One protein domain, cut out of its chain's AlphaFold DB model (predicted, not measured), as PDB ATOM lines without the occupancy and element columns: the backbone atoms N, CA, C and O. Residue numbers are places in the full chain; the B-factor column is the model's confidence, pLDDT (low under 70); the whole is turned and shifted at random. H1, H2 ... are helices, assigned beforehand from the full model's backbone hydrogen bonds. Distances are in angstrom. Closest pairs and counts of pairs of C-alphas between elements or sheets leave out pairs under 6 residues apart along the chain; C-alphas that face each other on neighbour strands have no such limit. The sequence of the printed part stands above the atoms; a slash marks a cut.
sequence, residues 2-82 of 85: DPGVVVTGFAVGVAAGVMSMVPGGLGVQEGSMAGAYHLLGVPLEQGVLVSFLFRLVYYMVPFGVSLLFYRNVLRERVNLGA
ATOM      1  N   ASP A   2     180.277 231.775 246.479       89.06
ATOM      2  CA  ASP A   2     181.340 232.391 247.259       89.06
ATOM      3  C   ASP A   2     182.387 233.031 246.337       89.06
ATOM      4  O   ASP A   2     182.745 232.434 245.314       89.06
ATOM      5  N   PRO A   3     182.922 234.218 246.682       88.94
ATOM      6  CA  PRO A   3     183.944 234.886 245.877       88.94
ATOM      7  C   PRO A   3     185.162 233.995 245.597       88.94
ATOM      8  O   PRO A   3     185.717 234.034 244.502       88.94
ATOM      9  N   GLY A   4     185.540 233.140 246.555       92.12
ATOM     10  CA  GLY A   4     186.650 232.195 246.400       92.12
ATOM     11  C   GLY A   4     186.430 231.169 245.285       92.12
ATOM     12  O   GLY A   4     187.367 230.857 244.552       92.12
ATOM     13  N   VAL A   5     185.193 230.700 245.093       92.56
ATOM     14  CA  VAL A   5     184.844 229.767 244.008       92.56
ATOM     15  C   VAL A   5     185.024 230.447 242.656       92.56
ATOM     16  O   VAL A   5     185.669 229.885 241.774       92.56
ATOM     17  N   VAL A   6     184.523 231.681 242.522       91.56
ATOM     18  CA  VAL A   6     184.616 232.474 241.285       91.56
ATOM     19  C   VAL A   6     186.073 232.752 240.919       91.56
ATOM     20  O   VAL A   6     186.490 232.492 239.794       91.56
ATOM     21  N   VAL A   7     186.872 233.223 241.880       93.81
ATOM     22  CA  VAL A   7     188.297 233.516 241.660       93.81
ATOM     23  C   VAL A   7     189.068 232.255 241.266       93.81
ATOM     24  O   VAL A   7     189.902 232.306 240.364       93.81
ATOM     25  N   THR A   8     188.765 231.116 241.892       94.88
ATOM     26  CA  THR A   8     189.430 229.841 241.586       94.88
ATOM     27  C   THR A   8     189.123 229.377 240.166       94.88
ATOM     28  O   THR A   8     190.047 229.087 239.407       94.88
ATOM     29  N   GLY A   9     187.846 229.346 239.771       94.12
ATOM     30  CA  GLY A   9     187.486 228.948 238.409       94.12
ATOM     31  C   GLY A   9     188.047 229.902 237.354       94.12
ATOM     32  O   GLY A   9     188.547 229.436 236.332       94.12
ATOM     33  N   PHE A  10     188.066 231.209 237.632       93.12
ATOM     34  CA  PHE A  10     188.719 232.200 236.773       93.12
ATOM     35  C   PHE A  10     190.215 231.927 236.593       93.12
ATOM     36  O   PHE A  10     190.692 231.854 235.460       93.12
ATOM     37  N   ALA A  11     190.954 231.721 237.686       95.19
ATOM     38  CA  ALA A  11     192.386 231.442 237.623       95.19
ATOM     39  C   ALA A  11     192.685 230.169 236.814       95.19
ATOM     40  O   ALA A  11     193.569 230.176 235.955       95.19
ATOM     41  N   VAL A  12     191.907 229.102 237.031       96.12
ATOM     42  CA  VAL A  12     192.026 227.846 236.274       96.12
ATOM     43  C   VAL A  12     191.715 228.061 234.791       96.12
ATOM     44  O   VAL A  12     192.490 227.632 233.936       96.12
ATOM     45  N   GLY A  13     190.620 228.755 234.475       94.69
ATOM     46  CA  GLY A  13     190.211 229.045 233.101       94.69
ATOM     47  C   GLY A  13     191.240 229.876 232.333       94.69
ATOM     48  O   GLY A  13     191.550 229.570 231.182       94.69
ATOM     49  N   VAL A  14     191.815 230.904 232.962       93.62
ATOM     50  CA  VAL A  14     192.881 231.721 232.360       93.62
ATOM     51  C   VAL A  14     194.148 230.903 232.155       93.62
ATOM     52  O   VAL A  14     194.697 230.929 231.056       93.62
ATOM     53  N   ALA A  15     194.592 230.153 233.165       95.44
ATOM     54  CA  ALA A  15     195.793 229.332 233.057       95.44
ATOM     55  C   ALA A  15     195.660 228.308 231.918       95.44
ATOM     56  O   ALA A  15     196.530 228.235 231.053       95.44
ATOM     57  N   ALA A  16     194.543 227.577 231.864       95.94
ATOM     58  CA  ALA A  16     194.256 226.629 230.790       95.94
ATOM     59  C   ALA A  16     194.159 227.312 229.418       95.94
ATOM     60  O   ALA A  16     194.743 226.836 228.444       95.94
ATOM     61  N   GLY A  17     193.480 228.461 229.344       94.19
ATOM     62  CA  GLY A  17     193.369 229.251 228.122       94.19
ATOM     63  C   GLY A  17     194.732 229.687 227.581       94.19
ATOM     64  O   GLY A  17     195.007 229.482 226.401       94.19
ATOM     65  N   VAL A  18     195.612 230.216 228.436       93.56
ATOM     66  CA  VAL A  18     196.977 230.616 228.055       93.56
ATOM     67  C   VAL A  18     197.807 229.404 227.640       93.56
ATOM     68  O   VAL A  18     198.420 229.429 226.578       93.56
ATOM     69  N   MET A  19     197.786 228.324 228.428       95.94
ATOM     70  CA  MET A  19     198.533 227.096 228.128       95.94
ATOM     71  C   MET A  19     198.120 226.460 226.797       95.94
ATOM     72  O   MET A  19     198.948 225.842 226.136       95.94
ATOM     73  N   SER A  20     196.864 226.630 226.380       94.31
ATOM     74  CA  SER A  20     196.365 226.060 225.126       94.31
ATOM     75  C   SER A  20     196.930 226.696 223.859       94.31
ATOM     76  O   SER A  20     196.798 226.110 222.788       94.31
ATOM     77  N   MET A  21     197.508 227.900 223.953       92.88
ATOM     78  CA  MET A  21     197.970 228.689 222.800       92.88
ATOM     79  C   MET A  21     196.878 228.961 221.747       92.88
ATOM     80  O   MET A  21     197.172 229.399 220.634       92.88
ATOM     81  N   VAL A  22     195.602 228.747 222.089       92.88
ATOM     82  CA  VAL A  22     194.469 229.110 221.239       92.88
ATOM     83  C   VAL A  22     194.346 230.633 221.239       92.88
ATOM     84  O   VAL A  22     194.289 231.233 222.318       92.88
ATOM     85  N   PRO A  23     194.255 231.291 220.069       87.56
ATOM     86  CA  PRO A  23     194.017 232.726 219.999       87.56
ATOM     87  C   PRO A  23     192.779 233.120 220.812       87.56
ATOM     88  O   PRO A  23     191.666 232.648 220.579       87.56
ATOM     89  N   GLY A  24     192.999 233.950 221.830       83.81
ATOM     90  CA  GLY A  24     191.961 234.366 222.772       83.81
ATOM     91  C   GLY A  24     191.440 233.265 223.707       83.81
ATOM     92  O   GLY A  24     190.490 233.524 224.435       83.81
ATOM     93  N   GLY A  25     191.989 232.047 223.713       87.62
ATOM     94  CA  GLY A  25     191.542 230.960 224.596       87.62
ATOM     95  C   GLY A  25     190.063 230.595 224.415       87.62
ATOM     96  O   GLY A  25     189.379 230.254 225.385       87.62
ATOM     97  N   LEU A  26     189.521 230.768 223.203       89.31
ATOM     98  CA  LEU A  26     188.120 230.472 222.879       89.31
ATOM     99  C   LEU A  26     187.826 228.983 223.091       89.31
ATOM    100  O   LEU A  26     188.597 228.123 222.677       89.31
ATOM    101  N   GLY A  27     186.723 228.683 223.775       90.38
ATOM    102  CA  GLY A  27     186.331 227.317 224.132       90.38
ATOM    103  C   GLY A  27     187.125 226.726 225.301       90.38
ATOM    104  O   GLY A  27     186.516 226.186 226.220       90.38
ATOM    105  N   VAL A  28     188.455 226.881 225.324       95.00
ATOM    106  CA  VAL A  28     189.299 226.340 226.405       95.00
ATOM    107  C   VAL A  28     189.041 227.058 227.723       95.00
ATOM    108  O   VAL A  28     188.779 226.407 228.725       95.00
ATOM    109  N   GLN A  29     189.056 228.393 227.729       94.44
ATOM    110  CA  GLN A  29     188.831 229.158 228.956       94.44
ATOM    111  C   GLN A  29     187.450 228.868 229.557       94.44
ATOM    112  O   GLN A  29     187.361 228.548 230.738       94.44
ATOM    113  N   GLU A  30     186.393 228.903 228.739       94.31
ATOM    114  CA  GLU A  30     185.020 228.657 229.201       94.31
ATOM    115  C   GLU A  30     184.832 227.228 229.693       94.31
ATOM    116  O   GLU A  30     184.250 227.009 230.753       94.31
ATOM    117  N   GLY A  31     185.347 226.253 228.939       94.75
ATOM    118  CA  GLY A  31     185.239 224.843 229.288       94.75
ATOM    119  C   GLY A  31     185.992 224.519 230.573       94.75
ATOM    120  O   GLY A  31     185.447 223.870 231.463       94.75
ATOM    121  N   SER A  32     187.222 225.019 230.713       95.94
ATOM    122  CA  SER A  32     188.025 224.827 231.920       95.94
ATOM    123  C   SER A  32     187.432 225.544 233.130       95.94
ATOM    124  O   SER A  32     187.446 224.987 234.226       95.94
ATOM    125  N   MET A  33     186.870 226.739 232.951       96.00
ATOM    126  CA  MET A  33     186.252 227.497 234.036       96.00
ATOM    127  C   MET A  33     184.929 226.870 234.495       96.00
ATOM    128  O   MET A  33     184.738 226.650 235.691       96.00
ATOM    129  N   ALA A  34     184.054 226.487 233.561       96.19
ATOM    130  CA  ALA A  34     182.824 225.762 233.869       96.19
ATOM    131  C   ALA A  34     183.110 224.403 234.525       96.19
ATOM    132  O   ALA A  34     182.450 224.040 235.498       96.19
ATOM    133  N   GLY A  35     184.133 223.686 234.044       95.75
ATOM    134  CA  GLY A  35     184.606 222.444 234.652       95.75
ATOM    135  C   GLY A  35     185.118 222.651 236.079       95.75
ATOM    136  O   GLY A  35     184.725 221.917 236.981       95.75
ATOM    137  N   ALA A  36     185.926 223.688 236.316       96.19
ATOM    138  CA  ALA A  36     186.409 224.031 237.652       96.19
ATOM    139  C   ALA A  36     185.257 224.380 238.608       96.19
ATOM    140  O   ALA A  36     185.229 223.888 239.733       96.19
ATOM    141  N   TYR A  37     184.274 225.170 238.163       95.62
ATOM    142  CA  TYR A  37     183.084 225.459 238.967       95.62
ATOM    143  C   TYR A  37     182.287 224.197 239.289       95.62
ATOM    144  O   TYR A  37     181.859 224.025 240.430       95.62
ATOM    145  N   HIS A  38     182.130 223.297 238.319       96.25
ATOM    146  CA  HIS A  38     181.429 222.040 238.537       96.25
ATOM    147  C   HIS A  38     182.122 221.160 239.585       96.25
ATOM    148  O   HIS A  38     181.466 220.645 240.489       96.25
ATOM    149  N   LEU A  39     183.456 221.070 239.534       95.56
ATOM    150  CA  LEU A  39     184.258 220.366 240.542       95.56
ATOM    151  C   LEU A  39     184.157 220.997 241.939       95.56
ATOM    152  O   LEU A  39     184.294 220.298 242.939       95.56
ATOM    153  N   LEU A  40     183.880 222.300 242.018       94.06
ATOM    154  CA  LEU A  40     183.644 223.030 243.268       94.06
ATOM    155  C   LEU A  40     182.187 222.932 243.763       94.06
ATOM    156  O   LEU A  40     181.805 223.642 244.691       94.06
ATOM    157  N   GLY A  41     181.371 222.056 243.166       93.69
ATOM    158  CA  GLY A  41     179.999 221.780 243.598       93.69
ATOM    159  C   GLY A  41     178.940 222.701 242.991       93.69
ATOM    160  O   GLY A  41     177.792 222.691 243.431       93.69
ATOM    161  N   VAL A  42     179.292 223.499 241.981       95.06
ATOM    162  CA  VAL A  42     178.332 224.355 241.275       95.06
ATOM    163  C   VAL A  42     177.600 223.542 240.196       95.06
ATOM    164  O   VAL A  42     178.234 222.778 239.461       95.06
ATOM    165  N   PRO A  43     176.278 223.727 240.022       95.56
ATOM    166  CA  PRO A  43     175.559 223.183 238.873       95.56
ATOM    167  C   PRO A  43     176.210 223.585 237.545       95.56
ATOM    168  O   PRO A  43     176.575 224.748 237.344       95.56
ATOM    169  N   LEU A  44     176.344 222.631 236.622       93.62
ATOM    170  CA  LEU A  44     177.055 222.862 235.365       93.62
ATOM    171  C   LEU A  44     176.388 223.961 234.528       93.62
ATOM    172  O   LEU A  44     177.101 224.795 233.971       93.62
ATOM    173  N   GLU A  45     175.050 224.030 234.488       94.44
ATOM    174  CA  GLU A  45     174.351 225.079 233.730       94.44
ATOM    175  C   GLU A  45     174.721 226.474 234.240       94.44
ATOM    176  O   GLU A  45     174.991 227.384 233.455       94.44
ATOM    177  N   GLN A  46     174.808 226.630 235.564       93.00
ATOM    178  CA  GLN A  46     175.207 227.885 236.187       93.00
ATOM    179  C   GLN A  46     176.689 228.193 235.935       93.00
ATOM    180  O   GLN A  46     177.028 229.334 235.623       93.00
ATOM    181  N   GLY A  47     177.576 227.198 236.038       92.94
ATOM    182  CA  GLY A  47     179.009 227.360 235.773       92.94
ATOM    183  C   GLY A  47     179.302 227.789 234.332       92.94
ATOM    184  O   GLY A  47     180.092 228.707 234.106       92.94
ATOM    185  N   VAL A  48     178.622 227.179 233.359       94.75
ATOM    186  CA  VAL A  48     178.704 227.560 231.941       94.75
ATOM    187  C   VAL A  48     178.179 228.978 231.733       94.75
ATOM    188  O   VAL A  48     178.870 229.798 231.130       94.75
ATOM    189  N   LEU A  49     177.000 229.303 232.275       94.44
ATOM    190  CA  LEU A  49     176.396 230.627 232.120       94.44
ATOM    191  C   LEU A  49     177.298 231.742 232.665       94.44
ATOM    192  O   LEU A  49     177.530 232.740 231.984       94.44
ATOM    193  N   VAL A  50     177.839 231.559 233.874       91.69
ATOM    194  CA  VAL A  50     178.771 232.514 234.496       91.69
ATOM    195  C   VAL A  50     180.030 232.676 233.652       91.69
ATOM    196  O   VAL A  50     180.536 233.791 233.535       91.69
ATOM    197  N   SER A  51     180.510 231.597 233.032       92.56
ATOM    198  CA  SER A  51     181.717 231.651 232.211       92.56
ATOM    199  C   SER A  51     181.527 232.522 230.973       92.56
ATOM    200  O   SER A  51     182.219 233.530 230.800       92.56
ATOM    201  N   PHE A  52     180.469 232.260 230.206       93.25
ATOM    202  CA  PHE A  52     180.139 233.082 229.045       93.25
ATOM    203  C   PHE A  52     179.828 234.540 229.405       93.25
ATOM    204  O   PHE A  52     180.218 235.449 228.669       93.25
ATOM    205  N   LEU A  53     179.156 234.789 230.535       92.44
ATOM    206  CA  LEU A  53     178.890 236.149 231.010       92.44
ATOM    207  C   LEU A  53     180.176 236.893 231.360       92.44
ATOM    208  O   LEU A  53     180.338 238.044 230.951       92.44
ATOM    209  N   PHE A  54     181.097 236.238 232.074       89.69
ATOM    210  CA  PHE A  54     182.410 236.805 232.368       89.69
ATOM    211  C   PHE A  54     183.096 237.239 231.074       89.69
ATOM    212  O   PHE A  54     183.531 238.383 230.956       89.69
ATOM    213  N   ARG A  55     183.108 236.361 230.070       89.12
ATOM    214  CA  ARG A  55     183.719 236.633 228.775       89.12
ATOM    215  C   ARG A  55     183.089 237.818 228.057       89.12
ATOM    216  O   ARG A  55     183.798 238.694 227.565       89.12
ATOM    217  N   LEU A  56     181.763 237.863 228.010       91.94
ATOM    218  CA  LEU A  56     181.038 238.951 227.368       91.94
ATOM    219  C   LEU A  56     181.384 240.293 228.018       91.94
ATOM    220  O   LEU A  56     181.754 241.234 227.323       91.94
ATOM    221  N   VAL A  57     181.323 240.373 229.347       92.94
ATOM    222  CA  VAL A  57     181.613 241.611 230.078       92.94
ATOM    223  C   VAL A  57     183.085 241.997 229.927       92.94
ATOM    224  O   VAL A  57     183.387 243.148 229.612       92.94
ATOM    225  N   TYR A  58     183.996 241.035 230.081       89.31
ATOM    226  CA  TYR A  58     185.437 241.265 230.019       89.31
ATOM    227  C   TYR A  58     185.915 241.721 228.637       89.31
ATOM    228  O   TYR A  58     186.866 242.488 228.559       89.31
ATOM    229  N   TYR A  59     185.264 241.312 227.542       89.62
ATOM    230  CA  TYR A  59     185.603 241.815 226.206       89.62
ATOM    231  C   TYR A  59     184.827 243.079 225.823       89.62
ATOM    232  O   TYR A  59     185.414 244.010 225.272       89.62
ATOM    233  N   MET A  60     183.523 243.147 226.110       93.00
ATOM    234  CA  MET A  60     182.681 244.257 225.652       93.00
ATOM    235  C   MET A  60     182.935 245.550 226.424       93.00
ATOM    236  O   MET A  60     182.914 246.624 225.822       93.00
ATOM    237  N   VAL A  61     183.204 245.479 227.733       94.56
ATOM    238  CA  VAL A  61     183.443 246.684 228.542       94.56
ATOM    239  C   VAL A  61     184.734 247.391 228.115       94.56
ATOM    240  O   VAL A  61     184.653 248.570 227.764       94.56
ATOM    241  N   PRO A  62     185.907 246.729 228.046       92.38
ATOM    242  CA  PRO A  62     187.125 247.382 227.573       92.38
ATOM    243  C   PRO A  62     187.013 247.851 226.126       92.38
ATOM    244  O   PRO A  62     187.533 248.915 225.800       92.38
ATOM    245  N   PHE A  63     186.310 247.109 225.266       92.88
ATOM    246  CA  PHE A  63     186.054 247.530 223.890       92.88
ATOM    247  C   PHE A  63     185.235 248.827 223.831       92.88
ATOM    248  O   PHE A  63     185.637 249.784 223.169       92.88
ATOM    249  N   GLY A  64     184.124 248.897 224.571       94.44
ATOM    250  CA  GLY A  64     183.284 250.089 224.648       94.44
ATOM    251  C   GLY A  64     184.037 251.296 225.208       94.44
ATOM    252  O   GLY A  64     183.986 252.381 224.629       94.44
ATOM    253  N   VAL A  65     184.807 251.100 226.283       94.50
ATOM    254  CA  VAL A  65     185.672 252.146 226.851       94.50
ATOM    255  C   VAL A  65     186.710 252.601 225.824       94.50
ATOM    256  O   VAL A  65     186.865 253.799 225.597       94.50
ATOM    257  N   SER A  66     187.369 251.666 225.138       92.44
ATOM    258  CA  SER A  66     188.368 251.981 224.109       92.44
ATOM    259  C   SER A  66     187.775 252.816 222.977       92.44
ATOM    260  O   SER A  66     188.399 253.779 222.538       92.44
ATOM    261  N   LEU A  67     186.552 252.510 222.536       93.69
ATOM    262  CA  LEU A  67     185.864 253.271 221.493       93.69
ATOM    263  C   LEU A  67     185.544 254.709 221.933       93.69
ATOM    264  O   LEU A  67     185.704 255.647 221.148       93.69
ATOM    265  N   LEU A  68     185.132 254.899 223.191       92.19
ATOM    266  CA  LEU A  68     184.896 256.230 223.759       92.19
ATOM    267  C   LEU A  68     186.180 257.067 223.777       92.19
ATOM    268  O   LEU A  68     186.163 258.224 223.354       92.19
ATOM    269  N   PHE A  69     187.299 256.477 224.203       92.31
ATOM    270  CA  PHE A  69     188.603 257.140 224.173       92.31
ATOM    271  C   PHE A  69     189.077 257.420 222.742       92.31
ATOM    272  O   PHE A  69     189.540 258.522 222.453       92.31
ATOM    273  N   TYR A  70     188.899 256.468 221.823       90.75
ATOM    274  CA  TYR A  70     189.274 256.629 220.419       90.75
ATOM    275  C   TYR A  70     188.541 257.800 219.756       90.75
ATOM    276  O   TYR A  70     189.153 258.592 219.040       90.75
ATOM    277  N   ARG A  71     187.248 257.980 220.052       86.69
ATOM    278  CA  ARG A  71     186.476 259.137 219.575       86.69
ATOM    279  C   ARG A  71     187.078 260.467 220.043       86.69
ATOM    280  O   ARG A  71     187.058 261.430 219.276       86.69
ATOM    281  N   ASN A  72     187.588 260.539 221.271       83.69
ATOM    282  CA  ASN A  72     188.203 261.760 221.801       83.69
ATOM    283  C   ASN A  72     189.505 262.082 221.057       83.69
ATOM    284  O   ASN A  72     189.673 263.201 220.579       83.69
ATOM    285  N   VAL A  73     190.354 261.073 220.846       85.00
ATOM    286  CA  VAL A  73     191.606 261.212 220.084       85.00
ATOM    287  C   VAL A  73     191.335 261.622 218.634       85.00
ATOM    288  O   VAL A  73     192.008 262.497 218.087       85.00
ATOM    289  N   LEU A  74     190.328 261.025 217.991       82.88
ATOM    290  CA  LEU A  74     189.995 261.345 216.604       82.88
ATOM    291  C   LEU A  74     189.467 262.784 216.462       82.88
ATOM    292  O   LEU A  74     189.794 263.463 215.491       82.88
ATOM    293  N   ARG A  75     188.709 263.279 217.449       78.25
ATOM    294  CA  ARG A  75     188.247 264.677 217.495       78.25
ATOM    295  C   ARG A  75     189.398 265.672 217.636       78.25
ATOM    296  O   ARG A  75     189.383 266.692 216.953       78.25
ATOM    297  N   GLU A  76     190.399 265.375 218.462       77.81
ATOM    298  CA  GLU A  76     191.604 266.212 218.570       77.81
ATOM    299  C   GLU A  76     192.369 266.271 217.244       77.81
ATOM    300  O   GLU A  76     192.728 267.354 216.787       77.81
ATOM    301  N   ARG A  77     192.556 265.127 216.572       72.06
ATOM    302  CA  ARG A  77     193.244 265.061 215.271       72.06
ATOM    303  C   ARG A  77     192.536 265.875 214.182       72.06
ATOM    304  O   ARG A  77     193.211 266.541 213.404       72.06
ATOM    305  N   VAL A  78     191.201 265.849 214.136       76.75
ATOM    306  CA  VAL A  78     190.408 266.639 213.173       76.75
ATOM    307  C   VAL A  78     190.543 268.144 213.434       76.75
ATOM    308  O   VAL A  78     190.773 268.905 212.496       76.75
ATOM    309  N   ASN A  79     190.480 268.578 214.695       68.88
ATOM    310  CA  ASN A  79     190.611 269.996 215.046       68.88
ATOM    311  C   ASN A  79     192.017 270.556 214.751       68.88
ATOM    312  O   ASN A  79     192.143 271.699 214.324       68.88
ATOM    313  N   LEU A  80     193.069 269.746 214.917       68.19
ATOM    314  CA  LEU A  80     194.455 270.124 214.592       68.19
ATOM    315  C   LEU A  80     194.711 270.267 213.078       68.19
ATOM    316  O   LEU A  80     195.613 271.003 212.677       68.19
ATOM    317  N   GLY A  81     193.934 269.570 212.243       62.16
ATOM    318  CA  GLY A  81     193.981 269.710 210.783       62.16
ATOM    319  C   GLY A  81     193.227 270.939 210.265       62.16
ATOM    320  O   GLY A  81     193.632 271.521 209.267       62.16
ATOM    321  N   ALA A  82     192.169 271.369 210.961       63.84
ATOM    322  CA  ALA A  82     191.355 272.526 210.575       63.84
ATOM    323  C   ALA A  82     192.002 273.890 210.895       63.84
ATOM    324  O   ALA A  82     191.577 274.898 210.345       63.84
TER     325      ALA A  82
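Overview. This is residues 2 to 82 of the 85 residues of an uncharacterized protein of Dehalococcoidia bacterium (UniProt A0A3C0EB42). A small compact head of helices has one long straight arm: H1 and H2 fold back on each other as a hairpin, the beginning of H3 packs on H2, and residues 56 to 82 of H3 stick out far from the head. The arm makes the length of the whole, which spans 61 by 27 by 19 A. The printed part has 81 residues, with three named helices in the order H1, H2, H3 and no named strand, and its class is all helix. It is only just extended, close to loose, with a radius of gyration of the C-alphas of 17.8 A.

Along the chain. H1 is residues 3 to 19, 24.3 A from first to last C-alpha, and begins with C-alpha 3 at (183.944, 234.886, 245.877). H2 is residues 28 to 39, 16.2 A long. H3 is residues 44 to 82, 57.3 A long, from C-alpha 44 at (177.055, 222.862, 235.365) to C-alpha 82 at (191.355, 272.526, 210.575).

Arrangement. H1 and H2 touch as a helical hairpin, their closest C-alphas being those of Gly 13 and Met 33, 4.4 A apart. They run opposite ways at a tilt of 37 degrees, only just steep. H2 and H3 form a second helical hairpin, opposite ways at 38 degrees, only just steep. H3 touches H2 with residues 44 to 52 alone; the closest C-alphas, of Ala 34 and Gly 47, are 4.6 A apart. H1 and H3 are near each other. Every O i to N i+4 pair is within hydrogen-bond range in H1 and H2; in H3, 34 of 35 are.

Size, cuts and confidence. The C-alphas farthest apart, of Gly 41 and Ala 82, are 61.6 A apart. Without residues 56 to 82, which stand free, the body spans 29 by 18 by 16 A. The printed part has no cut. The link from H1 to H2 is short, with 8 residues, and that from H2 to H3 is tight, with 4. The mean pLDDT of the printed part is 90.5, and residues 79 to 82 are under 70.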